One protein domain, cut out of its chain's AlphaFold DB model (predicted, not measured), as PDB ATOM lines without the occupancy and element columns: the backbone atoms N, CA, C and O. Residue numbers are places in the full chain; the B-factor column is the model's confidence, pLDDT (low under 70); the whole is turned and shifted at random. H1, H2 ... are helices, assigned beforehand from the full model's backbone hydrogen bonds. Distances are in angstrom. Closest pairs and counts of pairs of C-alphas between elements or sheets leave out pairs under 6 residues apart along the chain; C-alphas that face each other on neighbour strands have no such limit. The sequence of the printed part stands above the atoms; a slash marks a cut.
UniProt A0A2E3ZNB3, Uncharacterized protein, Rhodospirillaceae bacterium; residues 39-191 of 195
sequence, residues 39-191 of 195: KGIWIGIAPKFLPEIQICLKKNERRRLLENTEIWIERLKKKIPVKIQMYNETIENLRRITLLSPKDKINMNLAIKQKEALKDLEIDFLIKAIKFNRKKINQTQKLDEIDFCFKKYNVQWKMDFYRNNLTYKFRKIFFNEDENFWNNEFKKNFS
ATOM      1  N   LYS A  39      92.574 129.462  97.155       41.03
ATOM      2  CA  LYS A  39      92.563 130.601  98.097       41.03
ATOM      3  C   LYS A  39      93.625 130.492  99.222       41.03
ATOM      4  O   LYS A  39      93.450 131.048 100.298       41.03
ATOM      5  N   GLY A  40      94.728 129.779  98.993       39.75
ATOM      6  CA  GLY A  40      95.794 129.460  99.934       39.75
ATOM      7  C   GLY A  40      97.220 129.464  99.361       39.75
ATOM      8  O   GLY A  40      98.150 129.299 100.141       39.75
ATOM      9  N   ILE A  41      97.474 129.689  98.058       42.25
ATOM     10  CA  ILE A  41      98.874 129.653  97.556       42.25
ATOM     11  C   ILE A  41      99.721 130.836  98.070       42.25
ATOM     12  O   ILE A  41     100.918 130.686  98.299       42.25
ATOM     13  N   TRP A  42      99.114 131.992  98.352       41.91
ATOM     14  CA  TRP A  42      99.818 133.132  98.972       41.91
ATOM     15  C   TRP A  42      99.855 133.084 100.506       41.91
ATOM     16  O   TRP A  42     100.409 133.965 101.169       41.91
ATOM     17  N   ILE A  43      99.253 132.053 101.097       44.88
ATOM     18  CA  ILE A  43      98.857 132.046 102.496       44.88
ATOM     19  C   ILE A  43      99.148 130.665 103.075       44.88
ATOM     20  O   ILE A  43      98.296 129.784 103.109       44.88
ATOM     21  N   GLY A  44     100.386 130.444 103.510       48.38
ATOM     22  CA  GLY A  44     100.738 129.111 103.994       48.38
ATOM     23  C   GLY A  44     102.210 128.831 104.245       48.38
ATOM     24  O   GLY A  44     102.531 127.836 104.888       48.38
ATOM     25  N   ILE A  45     103.116 129.666 103.735       57.31
ATOM     26  CA  ILE A  45     104.538 129.343 103.801       57.31
ATOM     27  C   ILE A  45     105.064 129.723 105.185       57.31
ATOM     28  O   ILE A  45     105.298 130.898 105.470       57.31
ATOM     29  N   ALA A  46     105.237 128.707 106.032       63.47
ATOM     30  CA  ALA A  46     105.959 128.828 107.288       63.47
ATOM     31  C   ALA A  46     107.375 129.386 107.039       63.47
ATOM     32  O   ALA A  46     107.926 129.224 105.940       63.47
ATOM     33  N   PRO A  47     108.002 130.029 108.035       69.12
ATOM     34  CA  PRO A  47     109.306 130.634 107.851       69.12
ATOM     35  C   PRO A  47     110.356 129.592 107.430       69.12
ATOM     36  O   PRO A  47     110.750 128.717 108.200       69.12
ATOM     37  N   LYS A  48     110.838 129.701 106.183       72.62
ATOM     38  CA  LYS A  48     111.762 128.731 105.556       72.62
ATOM     39  C   LYS A  48     113.133 128.628 106.234       72.62
ATOM     40  O   LYS A  48     113.918 127.760 105.873       72.62
ATOM     41  N   PHE A  49     113.436 129.496 107.192       74.56
ATOM     42  CA  PHE A  49     114.731 129.523 107.861       74.56
ATOM     43  C   PHE A  49     114.820 128.552 109.054       74.56
ATOM     44  O   PHE A  49     115.922 128.300 109.531       74.56
ATOM     45  N   LEU A  50     113.711 127.968 109.539       78.31
ATOM     46  CA  LEU A  50     113.759 126.987 110.641       78.31
ATOM     47  C   LEU A  50     114.616 125.748 110.292       78.31
ATOM     48  O   LEU A  50     115.501 125.403 111.083       78.31
ATOM     49  N   PRO A  51     114.467 125.129 109.099       84.69
ATOM     50  CA  PRO A  51     115.393 124.094 108.640       84.69
ATOM     51  C   PRO A  51     116.846 124.575 108.532       84.69
ATOM     52  O   PRO A  51     117.765 123.807 108.802       84.69
ATOM     53  N   GLU A  52     117.080 125.840 108.164       88.81
ATOM     54  CA  GLU A  52     118.435 126.402 108.055       88.81
ATOM     55  C   GLU A  52     119.142 126.424 109.419       88.81
ATOM     56  O   GLU A  52     120.314 126.051 109.515       88.81
ATOM     57  N   ILE A  53     118.417 126.778 110.487       90.25
ATOM     58  CA  ILE A  53     118.929 126.746 111.866       90.25
ATOM     59  C   ILE A  53     119.267 125.307 112.271       90.25
ATOM     60  O   ILE A  53     120.356 125.052 112.784       90.25
ATOM     61  N   GLN A  54     118.374 124.350 112.007       90.44
ATOM     62  CA  GLN A  54     118.624 122.939 112.329       90.44
ATOM     63  C   GLN A  54     119.846 122.388 111.586       90.44
ATOM     64  O   GLN A  54     120.666 121.680 112.170       90.44
ATOM     65  N   ILE A  55     120.009 122.746 110.310       93.62
ATOM     66  CA  ILE A  55     121.188 122.376 109.519       93.62
ATOM     67  C   ILE A  55     122.456 122.997 110.118       93.62
ATOM     68  O   ILE A  55     123.474 122.309 110.209       93.62
ATOM     69  N   CYS A  56     122.399 124.257 110.551       95.31
ATOM     70  CA  CYS A  56     123.513 124.955 111.196       95.31
ATOM     71  C   CYS A  56     123.967 124.272 112.492       95.31
ATOM     72  O   CYS A  56     125.165 124.024 112.667       95.31
ATOM     73  N   LEU A  57     123.014 123.889 113.346       94.00
ATOM     74  CA  LEU A  57     123.275 123.131 114.571       94.00
ATOM     75  C   LEU A  57     123.858 121.748 114.251       94.00
ATOM     76  O   LEU A  57     124.934 121.400 114.731       94.00
ATOM     77  N   LYS A  58     123.215 120.992 113.349       95.50
ATOM     78  CA  LYS A  58     123.657 119.643 112.947       95.50
ATOM     79  C   LYS A  58     125.070 119.634 112.359       95.50
ATOM     80  O   LYS A  58     125.831 118.696 112.577       95.50
ATOM     81  N   LYS A  59     125.431 120.666 111.593       96.25
ATOM     82  CA  LYS A  59     126.771 120.813 111.001       96.25
ATOM     83  C   LYS A  59     127.808 121.377 111.976       96.25
ATOM     84  O   LYS A  59     128.966 121.511 111.577       96.25
ATOM     85  N   ASN A  60     127.411 121.704 113.207       94.94
ATOM     86  CA  ASN A  60     128.232 122.348 114.227       94.94
ATOM     87  C   ASN A  60     129.028 123.538 113.660       94.94
ATOM     88  O   ASN A  60     130.254 123.648 113.781       94.94
ATOM     89  N   GLU A  61     128.321 124.413 112.942       96.12
ATOM     90  CA  GLU A  61     128.957 125.482 112.172       96.12
ATOM     91  C   GLU A  61     129.666 126.509 113.057       96.12
ATOM     92  O   GLU A  61     130.658 127.093 112.618       96.12
ATOM     93  N   ARG A  62     129.214 126.689 114.308       96.31
ATOM     94  CA  ARG A  62     129.895 127.521 115.311       96.31
ATOM     95  C   ARG A  62     131.307 127.006 115.562       96.31
ATOM     96  O   ARG A  62     132.266 127.760 115.404       96.31
ATOM     97  N   ARG A  63     131.443 125.724 115.914       95.75
ATOM     98  CA  ARG A  63     132.743 125.103 116.192       95.75
ATOM     99  C   ARG A  63     133.657 125.161 114.973       95.75
ATOM    100  O   ARG A  63     134.786 125.627 115.086       95.75
ATOM    101  N   ARG A  64     133.141 124.805 113.792       95.81
ATOM    102  CA  ARG A  64     133.905 124.882 112.535       95.81
ATOM    103  C   ARG A  64     134.373 126.302 112.224       95.81
ATOM    104  O   ARG A  64     135.489 126.484 111.749       95.81
ATOM    105  N   LEU A  65     133.541 127.316 112.471       95.69
ATOM    106  CA  LEU A  65     133.938 128.712 112.280       95.69
ATOM    107  C   LEU A  65     135.096 129.088 113.212       95.69
ATOM    108  O   LEU A  65     136.038 129.735 112.753       95.69
ATOM    109  N   LEU A  66     135.028 128.694 114.487       96.75
ATOM    110  CA  LEU A  66     136.091 128.943 115.464       96.75
ATOM    111  C   LEU A  66     137.399 128.277 115.021       96.75
ATOM    112  O   LEU A  66     138.388 128.980 114.826       96.75
ATOM    113  N   GLU A  67     137.371 126.973 114.739       96.75
ATOM    114  CA  GLU A  67     138.535 126.190 114.294       96.75
ATOM    115  C   GLU A  67     139.157 126.766 113.009       96.75
ATOM    116  O   GLU A  67     140.362 127.015 112.940       96.75
ATOM    117  N   ASN A  68     138.336 127.071 111.999       97.19
ATOM    118  CA  ASN A  68     138.813 127.665 110.748       97.19
ATOM    119  C   ASN A  68     139.443 129.047 110.963       97.19
ATOM    120  O   ASN A  68     140.442 129.385 110.323       97.19
ATOM    121  N   THR A  69     138.867 129.855 111.857       96.75
ATOM    122  CA  THR A  69     139.394 131.190 112.164       96.75
ATOM    123  C   THR A  69     140.709 131.094 112.941       96.75
ATOM    124  O   THR A  69     141.621 131.883 112.690       96.75
ATOM    125  N   GLU A  70     140.855 130.113 113.833       97.44
ATOM    126  CA  GLU A  70     142.113 129.836 114.535       97.44
ATOM    127  C   GLU A  70     143.213 129.389 113.574       97.44
ATOM    128  O   GLU A  70     144.298 129.975 113.572       97.44
ATOM    129  N   ILE A  71     142.915 128.440 112.680       97.88
ATOM    130  CA  ILE A  71     143.840 128.013 111.619       97.88
ATOM    131  C   ILE A  71     144.269 129.214 110.766       97.88
ATOM    132  O   ILE A  71     145.448 129.360 110.431       97.88
ATOM    133  N   TRP A  72     143.328 130.095 110.422       97.25
ATOM    134  CA  TRP A  72     143.627 131.305 109.663       97.25
ATOM    135  C   TRP A  72     144.569 132.252 110.414       97.25
ATOM    136  O   TRP A  72     145.537 132.737 109.830       97.25
ATOM    137  N   ILE A  73     144.342 132.474 111.711       98.12
ATOM    138  CA  ILE A  73     145.229 133.289 112.551       98.12
ATOM    139  C   ILE A  73     146.643 132.713 112.574       98.12
ATOM    140  O   ILE A  73     147.602 133.463 112.397       98.12
ATOM    141  N   GLU A  74     146.790 131.402 112.753       98.06
ATOM    142  CA  GLU A  74     148.112 130.771 112.777       98.06
ATOM    143  C   GLU A  74     148.817 130.863 111.417       98.06
ATOM    144  O   GLU A  74     150.021 131.118 111.354       98.06
ATOM    145  N   ARG A  75     148.075 130.775 110.305       97.44
ATOM    146  CA  ARG A  75     148.624 131.051 108.965       97.44
ATOM    147  C   ARG A  75     149.107 132.494 108.827       97.44
ATOM    148  O   ARG A  75     150.185 132.713 108.281       97.44
ATOM    149  N   LEU A  76     148.342 133.475 109.312       97.12
ATOM    150  CA  LEU A  76     148.748 134.885 109.273       97.12
ATOM    151  C   LEU A  76     149.995 135.138 110.127       97.12
ATOM    152  O   LEU A  76     150.920 135.797 109.659       97.12
ATOM    153  N   LYS A  77     150.061 134.565 111.335       97.69
ATOM    154  CA  LYS A  77     151.243 134.658 112.203       97.69
ATOM    155  C   LYS A  77     152.490 134.105 111.524       97.69
ATOM    156  O   LYS A  77     153.525 134.755 111.556       97.69
ATOM    157  N   LYS A  78     152.382 132.950 110.855       97.62
ATOM    158  CA  LYS A  78     153.497 132.343 110.105       97.62
ATOM    159  C   LYS A  78     153.947 133.187 108.909       97.62
ATOM    160  O   LYS A  78     155.115 133.130 108.544       97.62
ATOM    161  N   LYS A  79     153.060 133.990 108.308       96.44
ATOM    162  CA  LYS A  79     153.417 134.883 107.191       96.44
ATOM    163  C   LYS A  79     154.260 136.084 107.614       96.44
ATOM    164  O   LYS A  79     155.062 136.536 106.808       96.44
ATOM    165  N   ILE A  80     154.094 136.594 108.836       96.75
ATOM    166  CA  ILE A  80     154.831 137.772 109.329       96.75
ATOM    167  C   ILE A  80     156.357 137.590 109.220       96.75
ATOM    168  O   ILE A  80     156.974 138.389 108.516       96.75
ATOM    169  N   PRO A  81     156.987 136.558 109.821       97.12
ATOM    170  CA  PRO A  81     158.439 136.396 109.743       97.12
ATOM    171  C   PRO A  81     158.920 136.159 108.308       97.12
ATOM    172  O   PRO A  81     159.926 136.735 107.909       97.12
ATOM    173  N   VAL A  82     158.163 135.405 107.501       96.94
ATOM    174  CA  VAL A  82     158.480 135.169 106.080       96.94
ATOM    175  C   VAL A  82     158.490 136.479 105.292       96.94
ATOM    176  O   VAL A  82     159.381 136.715 104.481       96.94
ATOM    177  N   LYS A  83     157.515 137.362 105.535       95.81
ATOM    178  CA  LYS A  83     157.445 138.669 104.875       95.81
ATOM    179  C   LYS A  83     158.575 139.585 105.319       95.81
ATOM    180  O   LYS A  83     159.208 140.190 104.460       95.81
ATOM    181  N   ILE A  84     158.868 139.648 106.618       96.06
ATOM    182  CA  ILE A  84     160.005 140.417 107.143       96.06
ATOM    183  C   ILE A  84     161.305 139.960 106.471       96.06
ATOM    184  O   ILE A  84     162.039 140.798 105.950       96.06
ATOM    185  N   GLN A  85     161.550 138.649 106.426       97.12
ATOM    186  CA  GLN A  85     162.727 138.072 105.779       97.12
ATOM    187  C   GLN A  85     162.793 138.452 104.294       97.12
ATOM    188  O   GLN A  85     163.792 139.011 103.856       97.12
ATOM    189  N   MET A  86     161.706 138.247 103.546       96.56
ATOM    190  CA  MET A  86     161.625 138.578 102.118       96.56
ATOM    191  C   MET A  86     161.960 140.054 101.833       96.56
ATOM    192  O   MET A  86     162.690 140.360 100.887       96.56
ATOM    193  N   TYR A  87     161.440 140.989 102.639       96.06
ATOM    194  CA  TYR A  87     161.756 142.412 102.483       96.06
ATOM    195  C   TYR A  87     163.210 142.722 102.836       96.06
ATOM    196  O   TYR A  87     163.852 143.473 102.101       96.06
ATOM    197  N   ASN A  88     163.736 142.146 103.920       95.38
ATOM    198  CA  ASN A  88     165.125 142.356 104.329       95.38
ATOM    199  C   ASN A  88     166.099 141.847 103.255       95.38
ATOM    200  O   ASN A  88     166.976 142.597 102.837       95.38
ATOM    201  N   GLU A  89     165.884 140.636 102.733       96.75
ATOM    202  CA  GLU A  89     166.676 140.067 101.633       96.75
ATOM    203  C   GLU A  89     166.597 140.935 100.372       96.75
ATOM    204  O   GLU A  89     167.607 141.201  99.724       96.75
ATOM    205  N   THR A  90     165.405 141.444 100.039       95.19
ATOM    206  CA  THR A  90     165.235 142.356  98.900       95.19
ATOM    207  C   THR A  90     166.047 143.639  99.090       95.19
ATOM    208  O   THR A  90     166.731 144.071  98.165       95.19
ATOM    209  N   ILE A  91     165.996 144.253 100.276       94.56
ATOM    210  CA  ILE A  91     166.743 145.481 100.580       94.56
ATOM    211  C   ILE A  91     168.253 145.225 100.540       94.56
ATOM    212  O   ILE A  91     168.989 146.034  99.976       94.56
ATOM    213  N   GLU A  92     168.725 144.108 101.095       95.12
ATOM    214  CA  GLU A  92     170.137 143.728 101.013       95.12
ATOM    215  C   GLU A  92     170.594 143.545  99.568       95.12
ATOM    216  O   GLU A  92     171.639 144.072  99.187       95.12
ATOM    217  N   ASN A  93     169.796 142.864  98.746       95.06
ATOM    218  CA  ASN A  93     170.099 142.683  97.331       95.06
ATOM    219  C   ASN A  93     170.164 144.026  96.597       95.06
ATOM    220  O   ASN A  93     171.111 144.257  95.853       95.06
ATOM    221  N   LEU A  94     169.227 144.945  96.859       92.44
ATOM    222  CA  LEU A  94     169.252 146.298  96.290       92.44
ATOM    223  C   LEU A  94     170.518 147.076  96.684       92.44
ATOM    224  O   LEU A  94     171.100 147.760  95.847       92.44
ATOM    225  N   ARG A  95     170.980 146.940  97.934       91.81
ATOM    226  CA  ARG A  95     172.215 147.581  98.424       91.81
ATOM    227  C   ARG A  95     173.488 147.013  97.789       91.81
ATOM    228  O   ARG A  95     174.492 147.716  97.746       91.81
ATOM    229  N   ARG A  96     173.460 145.762  97.315       93.88
ATOM    230  CA  ARG A  96     174.605 145.087  96.673       93.88
ATOM    231  C   ARG A  96     174.748 145.400  95.182       93.88
ATOM    232  O   ARG A  96     175.777 145.068  94.601       93.88
ATOM    233  N   ILE A  97     173.744 146.012  94.551       93.12
ATOM    234  CA  ILE A  97     173.801 146.361  93.126       93.12
ATOM    235  C   ILE A  97     174.842 147.466  92.906       93.12
ATOM    236  O   ILE A  97     174.787 148.523  93.533       93.12
ATOM    237  N   THR A  98     175.768 147.241  91.974       92.44
ATOM    238  CA  THR A  98     176.747 148.249  91.549       92.44
ATOM    239  C   THR A  98     176.054 149.360  90.759       92.44
ATOM    240  O   THR A  98     175.404 149.095  89.750       92.44
ATOM    241  N   LEU A  99     176.211 150.613  91.195       92.81
ATOM    242  CA  LEU A  99     175.573 151.785  90.581       92.81
ATOM    243  C   LEU A  99     176.618 152.721  89.979       92.81
ATOM    244  O   LEU A  99     177.544 153.151  90.672       92.81
ATOM    245  N   LEU A 100     176.441 153.055  88.700       88.75
ATOM    246  CA  LEU A 100     177.420 153.805  87.911       88.75
ATOM    247  C   LEU A 100     177.238 155.325  88.022       88.75
ATOM    248  O   LEU A 100     178.227 156.052  87.991       88.75
ATOM    249  N   SER A 101     176.003 155.820  88.196       94.25
ATOM    250  CA  SER A 101     175.730 157.263  88.259       94.25
ATOM    251  C   SER A 101     175.219 157.739  89.632       94.25
ATOM    252  O   SER A 101     174.566 156.986  90.364       94.25
ATOM    253  N   PRO A 102     175.446 159.018  90.001       92.25
ATOM    254  CA  PRO A 102     174.852 159.618  91.198       92.25
ATOM    255  C   PRO A 102     173.317 159.583  91.201       92.25
ATOM    256  O   PRO A 102     172.705 159.389  92.251       92.25
ATOM    257  N   LYS A 103     172.688 159.724  90.027       94.25
ATOM    258  CA  LYS A 103     171.228 159.656  89.874       94.25
ATOM    259  C   LYS A 103     170.694 158.264  90.226       94.25
ATOM    260  O   LYS A 103     169.686 158.162  90.921       94.25
ATOM    261  N   ASP A 104     171.402 157.208  89.830       91.75
ATOM    262  CA  ASP A 104     171.025 155.830  90.167       91.75
ATOM    263  C   ASP A 104     171.138 155.567  91.668       91.75
ATOM    264  O   ASP A 104     170.263 154.928  92.245       91.75
ATOM    265  N   LYS A 105     172.159 156.129  92.332       92.88
ATOM    266  CA  LYS A 105     172.297 156.064  93.799       92.88
ATOM    267  C   LYS A 105     171.114 156.724  94.513       92.88
ATOM    268  O   LYS A 105     170.592 156.165  95.476       92.88
ATOM    269  N   ILE A 106     170.653 157.881  94.030       93.94
ATOM    270  CA  ILE A 106     169.472 158.570  94.577       93.94
ATOM    271  C   ILE A 106     168.208 157.725  94.371       93.94
ATOM    272  O   ILE A 106     167.471 157.485  95.328       93.94
ATOM    273  N   ASN A 107     167.982 157.230  93.152       93.88
ATOM    274  CA  ASN A 107     166.822 156.396  92.833       93.88
ATOM    275  C   ASN A 107     166.811 155.091  93.642       93.88
ATOM    276  O   ASN A 107     165.760 154.690  94.138       93.88
ATOM    277  N   MET A 108     167.975 154.463  93.836       94.75
ATOM    278  CA  MET A 108     168.107 153.260  94.657       94.75
ATOM    279  C   MET A 108     167.740 153.530  96.119       94.75
ATOM    280  O   MET A 108     166.973 152.779  96.717       94.75
ATOM    281  N   ASN A 109     168.218 154.639  96.691       94.31
ATOM    282  CA  ASN A 109     167.860 155.031  98.055       94.31
ATOM    283  C   ASN A 109     166.355 155.293  98.209       94.31
ATOM    284  O   ASN A 109     165.765 154.913  99.221       94.31
ATOM    285  N   LEU A 110     165.718 155.913  97.211       95.06
ATOM    286  CA  LEU A 110     164.263 156.097  97.195       95.06
ATOM    287  C   LEU A 110     163.525 154.754  97.127       95.06
ATOM    288  O   LEU A 110     162.585 154.541  97.890       95.06
ATOM    289  N   ALA A 111     163.976 153.831  96.273       93.75
ATOM    290  CA  ALA A 111     163.396 152.496  96.162       93.75
ATOM    291  C   ALA A 111     163.511 151.705  97.477       93.75
ATOM    292  O   ALA A 111     162.538 151.084  97.905       93.75
ATOM    293  N   ILE A 112     164.664 151.770  98.155       94.88
ATOM    294  CA  ILE A 112     164.867 151.146  99.472       94.88
ATOM    295  C   ILE A 112     163.899 151.737 100.505       94.88
ATOM    296  O   ILE A 112     163.188 150.977 101.160       94.88
ATOM    297  N   LYS A 113     163.791 153.071 100.598       96.06
ATOM    298  CA  LYS A 113     162.850 153.733 101.522       96.06
ATOM    299  C   LYS A 113     161.398 153.326 101.263       96.06
ATOM    300  O   LYS A 113     160.646 153.069 102.200       96.06
ATOM    301  N   GLN A 114     160.995 153.235  99.995       95.06
ATOM    302  CA  GLN A 114     159.654 152.771  99.631       95.06
ATOM    303  C   GLN A 114     159.427 151.309 100.028       95.06
ATOM    304  O   GLN A 114     158.358 150.972 100.532       95.06
ATOM    305  N   LYS A 115     160.425 150.435  99.844       93.81
ATOM    306  CA  LYS A 115     160.350 149.030 100.274       93.81
ATOM    307  C   LYS A 115     160.230 148.896 101.790       93.81
ATOM    308  O   LYS A 115     159.447 148.069 102.247       93.81
ATOM    309  N   GLU A 116     160.956 149.708 102.554       93.44
ATOM    310  CA  GLU A 116     160.840 149.757 104.016       93.44
ATOM    311  C   GLU A 116     159.438 150.210 104.451       93.44
ATOM    312  O   GLU A 116     158.803 149.524 105.247       93.44
ATOM    313  N   ALA A 117     158.893 151.271 103.848       94.75
ATOM    314  CA  ALA A 117     157.531 151.723 104.143       94.75
ATOM    315  C   ALA A 117     156.458 150.672 103.786       94.75
ATOM    316  O   ALA A 117     155.512 150.455 104.544       94.75
ATOM    317  N   LEU A 118     156.606 149.985 102.646       94.56
ATOM    318  CA  LEU A 118     155.700 148.904 102.238       94.56
ATOM    319  C   LEU A 118     155.772 147.703 103.182       94.56
ATOM    320  O   LEU A 118     154.730 147.132 103.507       94.56
ATOM    321  N   LYS A 119     156.976 147.344 103.646       95.62
ATOM    322  CA  LYS A 119     157.167 146.313 104.671       95.62
ATOM    323  C   LYS A 119     156.346 146.655 105.910       95.62
ATOM    324  O   LYS A 119     155.543 145.835 106.341       95.62
ATOM    325  N   ASP A 120     156.507 147.861 106.447       95.44
ATOM    326  CA  ASP A 120     155.838 148.261 107.686       95.44
ATOM    327  C   ASP A 120     154.310 148.264 107.533       95.44
ATOM    328  O   ASP A 120     153.602 147.731 108.392       95.44
ATOM    329  N   LEU A 121     153.797 148.762 106.401       96.94
ATOM    330  CA  LEU A 121     152.366 148.722 106.078       96.94
ATOM    331  C   LEU A 121     151.823 147.290 105.975       96.94
ATOM    332  O   LEU A 121     150.752 146.993 106.506       96.94
ATOM    333  N   GLU A 122     152.540 146.394 105.294       96.56
ATOM    334  CA  GLU A 122     152.103 145.006 105.125       96.56
ATOM    335  C   GLU A 122     152.125 144.244 106.459       96.56
ATOM    336  O   GLU A 122     151.182 143.510 106.769       96.56
ATOM    337  N   ILE A 123     153.155 144.447 107.285       97.50
ATOM    338  CA  ILE A 123     153.236 143.831 108.614       97.50
ATOM    339  C   ILE A 123     152.137 144.365 109.540       97.50
ATOM    340  O   ILE A 123     151.453 143.567 110.188       97.50
ATOM    341  N   ASP A 124     151.902 145.678 109.565       97.69
ATOM    342  CA  ASP A 124     150.818 146.280 110.350       97.69
ATOM    343  C   ASP A 124     149.441 145.754 109.914       97.69
ATOM    344  O   ASP A 124     148.616 145.375 110.752       97.69
ATOM    345  N   PHE A 125     149.206 145.620 108.604       97.88
ATOM    346  CA  PHE A 125     147.989 145.000 108.080       97.88
ATOM    347  C   PHE A 125     147.799 143.565 108.599       97.88
ATOM    348  O   PHE A 125     146.710 143.218 109.067       97.88
ATOM    349  N   LEU A 126     148.847 142.732 108.567       97.62
ATOM    350  CA  LEU A 126     148.782 141.351 109.064       97.62
ATOM    351  C   LEU A 126     148.480 141.297 110.570       97.62
ATOM    352  O   LEU A 126     147.636 140.505 111.000       97.62
ATOM    353  N   ILE A 127     149.109 142.163 111.368       98.12
ATOM    354  CA  ILE A 127     148.866 142.265 112.816       98.12
ATOM    355  C   ILE A 127     147.418 142.688 113.091       98.12
ATOM    356  O   ILE A 127     146.720 142.061 113.898       98.12
ATOM    357  N   LYS A 128     146.926 143.712 112.385       98.19
ATOM    358  CA  LYS A 128     145.534 144.171 112.485       98.19
ATOM    359  C   LYS A 128     144.549 143.070 112.094       98.19
ATOM    360  O   LYS A 128     143.563 142.863 112.804       98.19
ATOM    361  N   ALA A 129     144.835 142.311 111.036       97.75
ATOM    362  CA  ALA A 129     144.016 141.176 110.619       97.75
ATOM    363  C   ALA A 129     143.971 140.068 111.686       97.75
ATOM    364  O   ALA A 129     142.898 139.530 111.972       97.75
ATOM    365  N   ILE A 130     145.099 139.750 112.332       98.25
ATOM    366  CA  ILE A 130     145.139 138.798 113.454       98.25
ATOM    367  C   ILE A 130     144.280 139.304 114.619       98.25
ATOM    368  O   ILE A 130     143.440 138.558 115.131       98.25
ATOM    369  N   LYS A 131     144.437 140.575 115.011       98.19
ATOM    370  CA  LYS A 131     143.667 141.192 116.105       98.19
ATOM    371  C   LYS A 131     142.164 141.179 115.818       98.19
ATOM    372  O   LYS A 131     141.373 140.838 116.697       98.19
ATOM    373  N   PHE A 132     141.772 141.497 114.586       97.75
ATOM    374  CA  PHE A 132     140.380 141.444 114.144       97.75
ATOM    375  C   PHE A 132     139.799 140.027 114.250       97.75
ATOM    376  O   PHE A 132     138.739 139.837 114.847       97.75
ATOM    377  N   ASN A 133     140.512 139.017 113.744       97.00
ATOM    378  CA  ASN A 133     140.049 137.629 113.798       97.00
ATOM    379  C   ASN A 133     139.988 137.087 115.235       97.00
ATOM    380  O   ASN A 133     139.035 136.393 115.583       97.00
ATOM    381  N   ARG A 134     140.932 137.465 116.108       97.81
ATOM    382  CA  ARG A 134     140.868 137.146 117.547       97.81
ATOM    383  C   ARG A 134     139.646 137.775 118.212       97.81
ATOM    384  O   ARG A 134     138.931 137.095 118.940       97.81
ATOM    385  N   LYS A 135     139.355 139.049 117.920       97.12
ATOM    386  CA  LYS A 135     138.138 139.713 118.414       97.12
ATOM    387  C   LYS A 135     136.879 138.971 117.955       97.12
ATOM    388  O   LYS A 135     135.975 138.770 118.761       97.12
ATOM    389  N   LYS A 136     136.842 138.534 116.692       94.62
ATOM    390  CA  LYS A 136     135.732 137.757 116.126       94.62
ATOM    391  C   LYS A 136     135.542 136.419 116.847       94.62
ATOM    392  O   LYS A 136     134.422 136.128 117.248       94.62
ATOM    393  N   ILE A 137     136.616 135.659 117.085       95.75
ATOM    394  CA  ILE A 137     136.577 134.414 117.878       95.75
ATOM    395  C   ILE A 137     135.979 134.673 119.257       95.75
ATOM    396  O   ILE A 137     134.998 134.032 119.619       95.75
ATOM    397  N   ASN A 138     136.505 135.658 119.990       95.75
ATOM    398  CA  ASN A 138     136.039 135.957 121.344       95.75
ATOM    399  C   ASN A 138     134.554 136.349 121.361       95.75
ATOM    400  O   ASN A 138     133.820 135.990 122.276       95.75
ATOM    401  N   GLN A 139     134.088 137.085 120.348       94.56
ATOM    402  CA  GLN A 139     132.671 137.425 120.202       94.56
ATOM    403  C   GLN A 139     131.810 136.197 119.883       94.56
ATOM    404  O   GLN A 139     130.722 136.072 120.434       94.56
ATOM    405  N   THR A 140     132.279 135.291 119.023       94.56
ATOM    406  CA  THR A 140     131.570 134.048 118.684       94.56
ATOM    407  C   THR A 140     131.547 133.055 119.848       94.56
ATOM    408  O   THR A 140     130.543 132.376 120.033       94.56
ATOM    409  N   GLN A 141     132.603 132.984 120.660       93.56
ATOM    410  CA  GLN A 141     132.665 132.109 121.837       93.56
ATOM    411  C   GLN A 141     131.633 132.483 122.905       93.56
ATOM    412  O   GLN A 141     131.090 131.585 123.542       93.56
ATOM    413  N   LYS A 142     131.325 133.781 123.055       94.25
ATOM    414  CA  LYS A 142     130.282 134.282 123.968       94.25
ATOM    415  C   LYS A 142     128.863 133.862 123.577       94.25
ATOM    416  O   LYS A 142     127.980 133.924 124.419       94.25
ATOM    417  N   LEU A 143     128.644 133.496 122.315       93.25
ATOM    418  CA  LEU A 143     127.368 132.967 121.848       93.25
ATOM    419  C   LEU A 143     127.368 131.457 122.052       93.25
ATOM    420  O   LEU A 143     128.374 130.802 121.757       93.25
ATOM    421  N   ASP A 144     126.250 130.899 122.501       93.75
ATOM    422  CA  ASP A 144     126.031 129.462 122.378       93.75
ATOM    423  C   ASP A 144     125.739 129.068 120.917       93.75
ATOM    424  O   ASP A 144     125.750 129.892 119.997       93.75
ATOM    425  N   GLU A 145     125.564 127.772 120.671       93.56
ATOM    426  CA  GLU A 145     125.345 127.234 119.325       93.56
ATOM    427  C   GLU A 145     124.046 127.739 118.687       93.56
ATOM    428  O   GLU A 145     124.016 128.014 117.484       93.56
ATOM    429  N   ILE A 146     122.999 127.910 119.491       93.25
ATOM    430  CA  ILE A 146     121.667 128.303 119.037       93.25
ATOM    431  C   ILE A 146     121.661 129.792 118.718       93.25
ATOM    432  O   ILE A 146     121.309 130.173 117.602       93.25
ATOM    433  N   ASP A 147     122.157 130.616 119.635       93.56
ATOM    434  CA  ASP A 147     122.282 132.061 119.469       93.56
ATOM    435  C   ASP A 147     123.202 132.405 118.290       93.56
ATOM    436  O   ASP A 147     122.933 133.329 117.514       93.56
ATOM    437  N   PHE A 148     124.274 131.626 118.094       95.62
ATOM    438  CA  PHE A 148     125.128 131.740 116.913       95.62
ATOM    439  C   PHE A 148     124.340 131.506 115.620       95.62
ATOM    440  O   PHE A 148     124.419 132.329 114.704       95.62
ATOM    441  N   CYS A 149     123.578 130.413 115.533       93.81
ATOM    442  CA  CYS A 149     122.776 130.114 114.348       93.81
ATOM    443  C   CYS A 149     121.661 131.158 114.152       93.81
ATOM    444  O   CYS A 149     121.451 131.623 113.032       93.81
ATOM    445  N   PHE A 150     121.011 131.624 115.222       92.88
ATOM    446  CA  PHE A 150     119.980 132.662 115.142       92.88
ATOM    447  C   PHE A 150     120.539 133.966 114.576       92.88
ATOM    448  O   PHE A 150     119.951 134.566 113.671       92.88
ATOM    449  N   LYS A 151     121.719 134.371 115.057       92.62
ATOM    450  CA  LYS A 151     122.420 135.553 114.559       92.62
ATOM    451  C   LYS A 151     122.908 135.370 113.125       92.62
ATOM    452  O   LYS A 151     122.768 136.284 112.321       92.62
ATOM    453  N   LYS A 152     123.448 134.198 112.774       92.50
ATOM    454  CA  LYS A 152     123.921 133.898 111.412       92.50
ATOM    455  C   LYS A 152     122.801 134.025 110.375       92.50
ATOM    456  O   LYS A 152     123.044 134.539 109.286       92.50
ATOM    457  N   TYR A 153     121.596 133.562 110.707       90.44
ATOM    458  CA  TYR A 153     120.447 133.565 109.796       90.44
ATOM    459  C   TYR A 153     119.502 134.758 109.982       90.44
ATOM    460  O   TYR A 153     118.459 134.793 109.325       90.44
ATOM    461  N   ASN A 154     119.870 135.741 110.816       89.75
ATOM    462  CA  ASN A 154     119.074 136.936 111.120       89.75
ATOM    463  C   ASN A 154     117.623 136.597 111.502       89.75
ATOM    464  O   ASN A 154     116.680 137.205 110.997       89.75
ATOM    465  N   VAL A 155     117.448 135.593 112.364       88.62
ATOM    466  CA  VAL A 155     116.134 135.015 112.687       88.62
ATOM    467  C   VAL A 155     115.175 136.068 113.240       88.62
ATOM    468  O   VAL A 155     114.049 136.143 112.758       88.62
ATOM    469  N   GLN A 156     115.642 136.920 114.161       88.38
ATOM    470  CA  GLN A 156     114.845 138.013 114.730       88.38
ATOM    471  C   GLN A 156     114.264 138.901 113.628       88.38
ATOM    472  O   GLN A 156     113.055 139.006 113.469       88.38
ATOM    473  N   TRP A 157     115.138 139.444 112.781       86.75
ATOM    474  CA  TRP A 157     114.746 140.333 111.694       86.75
ATOM    475  C   TRP A 157     113.801 139.653 110.695       86.75
ATOM    476  O   TRP A 157     112.825 140.259 110.253       86.75
ATOM    477  N   LYS A 158     114.052 138.383 110.349       86.06
ATOM    478  CA  LYS A 158     113.168 137.621 109.455       86.06
ATOM    479  C   LYS A 158     111.792 137.391 110.082       86.06
ATOM    480  O   LYS A 158     110.799 137.441 109.358       86.06
ATOM    481  N   MET A 159     111.720 137.147 111.391       86.25
ATOM    482  CA  MET A 159     110.453 137.008 112.113       86.25
ATOM    483  C   MET A 159     109.706 138.334 112.225       86.25
ATOM    484  O   MET A 159     108.507 138.364 111.956       86.25
ATOM    485  N   ASP A 160     110.400 139.427 112.532       86.56
ATOM    486  CA  ASP A 160     109.810 140.768 112.574       86.56
ATOM    487  C   ASP A 160     109.250 141.154 111.197       86.56
ATOM    488  O   ASP A 160     108.115 141.616 111.074       86.56
ATOM    489  N   PHE A 161     110.005 140.880 110.128       84.31
ATOM    490  CA  PHE A 161     109.543 141.082 108.758       84.31
ATOM    491  C   PHE A 161     108.337 140.194 108.419       84.31
ATOM    492  O   PHE A 161     107.350 140.673 107.863       84.31
ATOM    493  N   TYR A 162     108.383 138.907 108.777       82.50
ATOM    494  CA  TYR A 162     107.280 137.970 108.566       82.50
ATOM    495  C   TYR A 162     105.992 138.438 109.256       82.50
ATOM    496  O   TYR A 162     104.937 138.436 108.619       82.50
ATOM    497  N   ARG A 163     106.081 138.922 110.502       84.31
ATOM    498  CA  ARG A 163     104.939 139.430 111.282       84.31
ATOM    499  C   ARG A 163     104.218 140.605 110.634       84.31
ATOM    500  O   ARG A 163     103.007 140.751 110.789       84.31
ATOM    501  N   ASN A 164     104.946 141.430 109.892       83.00
ATOM    502  CA  ASN A 164     104.378 142.600 109.232       83.00
ATOM    503  C   ASN A 164     103.640 142.257 107.923       83.00
ATOM    504  O   ASN A 164     102.904 143.094 107.396       83.00
ATOM    505  N   ASN A 165     103.771 141.026 107.418       80.31
ATOM    506  CA  ASN A 165     103.198 140.615 106.139       80.31
ATOM    507  C   ASN A 165     101.753 140.094 106.245       80.31
ATOM    508  O   ASN A 165     101.307 139.581 107.274       80.31
ATOM    509  N   LEU A 166     101.025 140.160 105.121       78.25
ATOM    510  CA  LEU A 166      99.651 139.646 104.994       78.25
ATOM    511  C   LEU A 166      99.540 138.158 105.357       78.25
ATOM    512  O   LEU A 166      98.560 137.753 105.977       78.25
ATOM    513  N   THR A 167     100.562 137.361 105.031       77.81
ATOM    514  CA  THR A 167     100.626 135.935 105.374       77.81
ATOM    515  C   THR A 167     100.522 135.707 106.880       77.81
ATOM    516  O   THR A 167      99.750 134.849 107.302       77.81
ATOM    517  N   TYR A 168     101.233 136.491 107.698       82.56
ATOM    518  CA  TYR A 168     101.148 136.370 109.154       82.56
ATOM    519  C   TYR A 168      99.776 136.798 109.676       82.56
ATOM    520  O   TYR A 168      99.187 136.090 110.483       82.56
ATOM    521  N   LYS A 169      99.218 137.907 109.167       83.75
ATOM    522  CA  LYS A 169      97.870 138.361 109.554       83.75
ATOM    523  C   LYS A 169      96.816 137.289 109.287       83.75
ATOM    524  O   LYS A 169      96.001 137.006 110.159       83.75
ATOM    525  N   PHE A 170      96.863 136.659 108.115       83.06
ATOM    526  CA  PHE A 170      95.968 135.550 107.813       83.06
ATOM    527  C   PHE A 170      96.214 134.362 108.743       83.06
ATOM    528  O   PHE A 170      95.266 133.831 109.311       83.06
ATOM    529  N   ARG A 171      97.470 133.937 108.935       81.00
ATOM    530  CA  ARG A 171      97.765 132.765 109.773       81.00
ATOM    531  C   ARG A 171      97.410 132.977 111.239       81.00
ATOM    532  O   ARG A 171      96.930 132.052 111.882       81.00
ATOM    533  N   LYS A 172      97.504 134.208 111.729       86.12
ATOM    534  CA  LYS A 172      96.968 134.584 113.034       86.12
ATOM    535  C   LYS A 172      95.443 134.421 113.097       86.12
ATOM    536  O   LYS A 172      94.955 133.818 114.039       86.12
ATOM    537  N   ILE A 173      94.696 134.927 112.110       84.75
ATOM    538  CA  ILE A 173      93.217 134.887 112.114       84.75
ATOM    539  C   ILE A 173      92.682 133.462 111.925       84.75
ATOM    540  O   ILE A 173      91.774 133.047 112.636       84.75
ATOM    541  N   PHE A 174      93.225 132.725 110.958       83.75
ATOM    542  CA  PHE A 174      92.657 131.449 110.517       83.75
ATOM    543  C   PHE A 174      93.343 130.220 111.124       83.75
ATOM    544  O   PHE A 174      92.738 129.153 111.152       83.75
ATOM    545  N   PHE A 175      94.583 130.348 111.609       81.19
ATOM    546  CA  PHE A 175      95.368 129.234 112.163       81.19
ATOM    547  C   PHE A 175      95.893 129.496 113.584       81.19
ATOM    548  O   PHE A 175      96.637 128.676 114.113       81.19
ATOM    549  N   ASN A 176      95.512 130.615 114.212       83.44
ATOM    550  CA  ASN A 176      95.955 131.014 115.553       83.44
ATOM    551  C   ASN A 176      97.492 131.057 115.726       83.44
ATOM    552  O   ASN A 176      98.013 130.848 116.820       83.44
ATOM    553  N   GLU A 177      98.234 131.329 114.646       84.31
ATOM    554  CA  GLU A 177      99.697 131.444 114.683       84.31
ATOM    555  C   GLU A 177     100.147 132.844 115.097       84.31
ATOM    556  O   GLU A 177     100.692 133.618 114.302       84.31
ATOM    557  N   ASP A 178      99.869 133.189 116.347       86.31
ATOM    558  CA  ASP A 178     100.269 134.449 116.950       86.31
ATOM    559  C   ASP A 178     101.691 134.405 117.549       86.31
ATOM    560  O   ASP A 178     102.475 133.477 117.341       86.31
ATOM    561  N   GLU A 179     102.049 135.456 118.284       87.75
ATOM    562  CA  GLU A 179     103.356 135.587 118.927       87.75
ATOM    563  C   GLU A 179     103.633 134.452 119.921       87.75
ATOM    564  O   GLU A 179     104.745 133.926 119.963       87.75
ATOM    565  N   ASN A 180     102.606 134.025 120.662       90.44
ATOM    566  CA  ASN A 180     102.713 132.943 121.633       90.44
ATOM    567  C   ASN A 180     102.935 131.601 120.941       90.44
ATOM    568  O   ASN A 180     103.784 130.824 121.382       90.44
ATOM    569  N   PHE A 181     102.216 131.337 119.845       90.00
ATOM    570  CA  PHE A 181     102.437 130.145 119.028       90.00
ATOM    571  C   PHE A 181     103.899 130.052 118.580       90.00
ATOM    572  O   PHE A 181     104.561 129.043 118.826       90.00
ATOM    573  N   TRP A 182     104.433 131.122 117.986       87.75
ATOM    574  CA  TRP A 182     105.814 131.118 117.511       87.75
ATOM    575  C   TRP A 182     106.815 131.027 118.662       87.75
ATOM    576  O   TRP A 182     107.735 130.217 118.585       87.75
ATOM    577  N   ASN A 183     106.626 131.756 119.764       91.00
ATOM    578  CA  ASN A 183     107.496 131.617 120.933       91.00
ATOM    579  C   ASN A 183     107.508 130.185 121.487       91.00
ATOM    580  O   ASN A 183     108.574 129.683 121.844       91.00
ATOM    581  N   ASN A 184     106.368 129.493 121.487       90.69
ATOM    582  CA  ASN A 184     106.296 128.086 121.877       90.69
ATOM    583  C   ASN A 184     107.008 127.167 120.877       90.69
ATOM    584  O   ASN A 184     107.758 126.288 121.301       90.69
ATOM    585  N   GLU A 185     106.842 127.381 119.571       88.38
ATOM    586  CA  GLU A 185     107.534 126.599 118.539       88.38
ATOM    587  C   GLU A 185     109.058 126.767 118.609       88.38
ATOM    588  O   GLU A 185     109.801 125.783 118.563       88.38
ATOM    589  N   PHE A 186     109.556 127.992 118.789       88.94
ATOM    590  CA  PHE A 186     110.989 128.229 118.974       88.94
ATOM    591  C   PHE A 186     111.494 127.653 120.303       88.94
ATOM    592  O   PHE A 186     112.569 127.046 120.339       88.94
ATOM    593  N   LYS A 187     110.707 127.751 121.382       90.75
ATOM    594  CA  LYS A 187     111.069 127.176 122.683       90.75
ATOM    595  C   LYS A 187     111.135 125.652 122.617       90.75
ATOM    596  O   LYS A 187     112.067 125.065 123.155       90.75
ATOM    597  N   LYS A 188     110.204 125.012 121.909       89.81
ATOM    598  CA  LYS A 188     110.171 123.559 121.706       89.81
ATOM    599  C   LYS A 188     111.349 123.066 120.867       89.81
ATOM    600  O   LYS A 188     111.975 122.074 121.221       89.81
ATOM    601  N   ASN A 189     111.656 123.754 119.769       86.19
ATOM    602  CA  ASN A 189     112.671 123.297 118.818       86.19
ATOM    603  C   ASN A 189     114.100 123.706 119.211       86.19
ATOM    604  O   ASN A 189     115.053 123.010 118.863       86.19
ATOM    605  N   PHE A 190     114.260 124.828 119.917       89.25
ATOM    606  CA  PHE A 190     115.564 125.445 120.180       89.25
ATOM    607  C   PHE A 190     115.743 125.951 121.616       89.25
ATOM    608  O   PHE A 190     116.759 126.569 121.913       89.25
ATOM    609  N   SER A 191     114.790 125.742 122.530       89.19
ATOM    610  CA  SER A 191     114.866 126.282 123.904       89.19
ATOM    611  C   SER A 191     115.097 127.804 123.959       89.19
ATOM    612  O   SER A 191     115.726 128.318 124.885       89.19
TER     613      SER A 191
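Overview. This is residues 39 to 191 of the 195 residues of an uncharacterized protein of Rhodospirillaceae bacterium (UniProt A0A2E3ZNB3). A long helical hairpin, H2 and H3 side by side, reaches out from a small, loose head of five short helices, H1 and H4 to H7, and makes most of the length. In the head, H4 sits next to the open end of the hairpin, H5 leads away from it, H6 makes the far turn and H7 comes back toward H4, a loose ring with few contacts, while H1 packs on H4. The printed part has 153 residues with seven named helices, H1 to H7 in chain order, and no named strand: all helix. It is extended, with a radius of gyration of the C-alphas of 27.9 A and spans of 90 by 29 by 20 A.

Along the chain. Begin at Lys 39; residues 39 to 49 come before the first named helix. Find C-alpha 50 at (113.759, 126.987, 110.641), where H1, residues 50 to 58, begins. H2, residues 61 to 96, then runs 52.0 A from C-alpha 61 to C-alpha 96. Look next at C-alpha 102, at (174.852, 159.618, 91.198): from there H3, residues 102 to 141, the longest helix, runs 59.0 A. Four short helices follow: H4, residues 145 to 152, 10.4 A; H5, residues 155 to 164, 14.4 A; H6, residues 166 to 175, 13.3 A; and H7, residues 179 to 190, 15.9 A, which ends at C-alpha 190, (115.564, 125.445, 120.180).

Arrangement. Start with the hairpin: H2 and H3 touch and run opposite ways at a shallow tilt of 13 degrees, and their closest C-alphas, of Ile 73 and Ile 130, are 5.6 A apart. H2 only just touches H4, with 3 pairs of C-alphas within 8 A and with residue 62 alone; the closest C-alphas are those of Arg 62 and Glu 145, 6.1 A. H1 touches H4 at a steep tilt of 50 degrees, opposite ways, closest at the C-alphas of Ile 53 and Cys 149, 5.7 A. H1 and H2 meet only through their link. H5 and H6 are close but not clearly touching and about perpendicular at 82 degrees; their closest C-alphas, of Tyr 162 and Tyr 168, are 6.4 A apart. At the C-alphas of Ile 146 and Phe 190, 6.8 A apart, H4 and H7 are close but not clearly touching. H1 and H7 are near each other; H5 and H7 are apart. Every O i to N i+4 pair is within hydrogen-bond range in H1, H3, H4, H5, H6 and H7, and 30 of 32 are in H2.

Size, cuts and confidence. The two C-alphas farthest apart, of Leu 100 and Phe 174, are 90.5 A from each other. The printed part has no cut, and the links between the named helices are tight. The mean pLDDT of the printed part is 89.7; look at residues 39 to 47 for the model's low confidence, under 70.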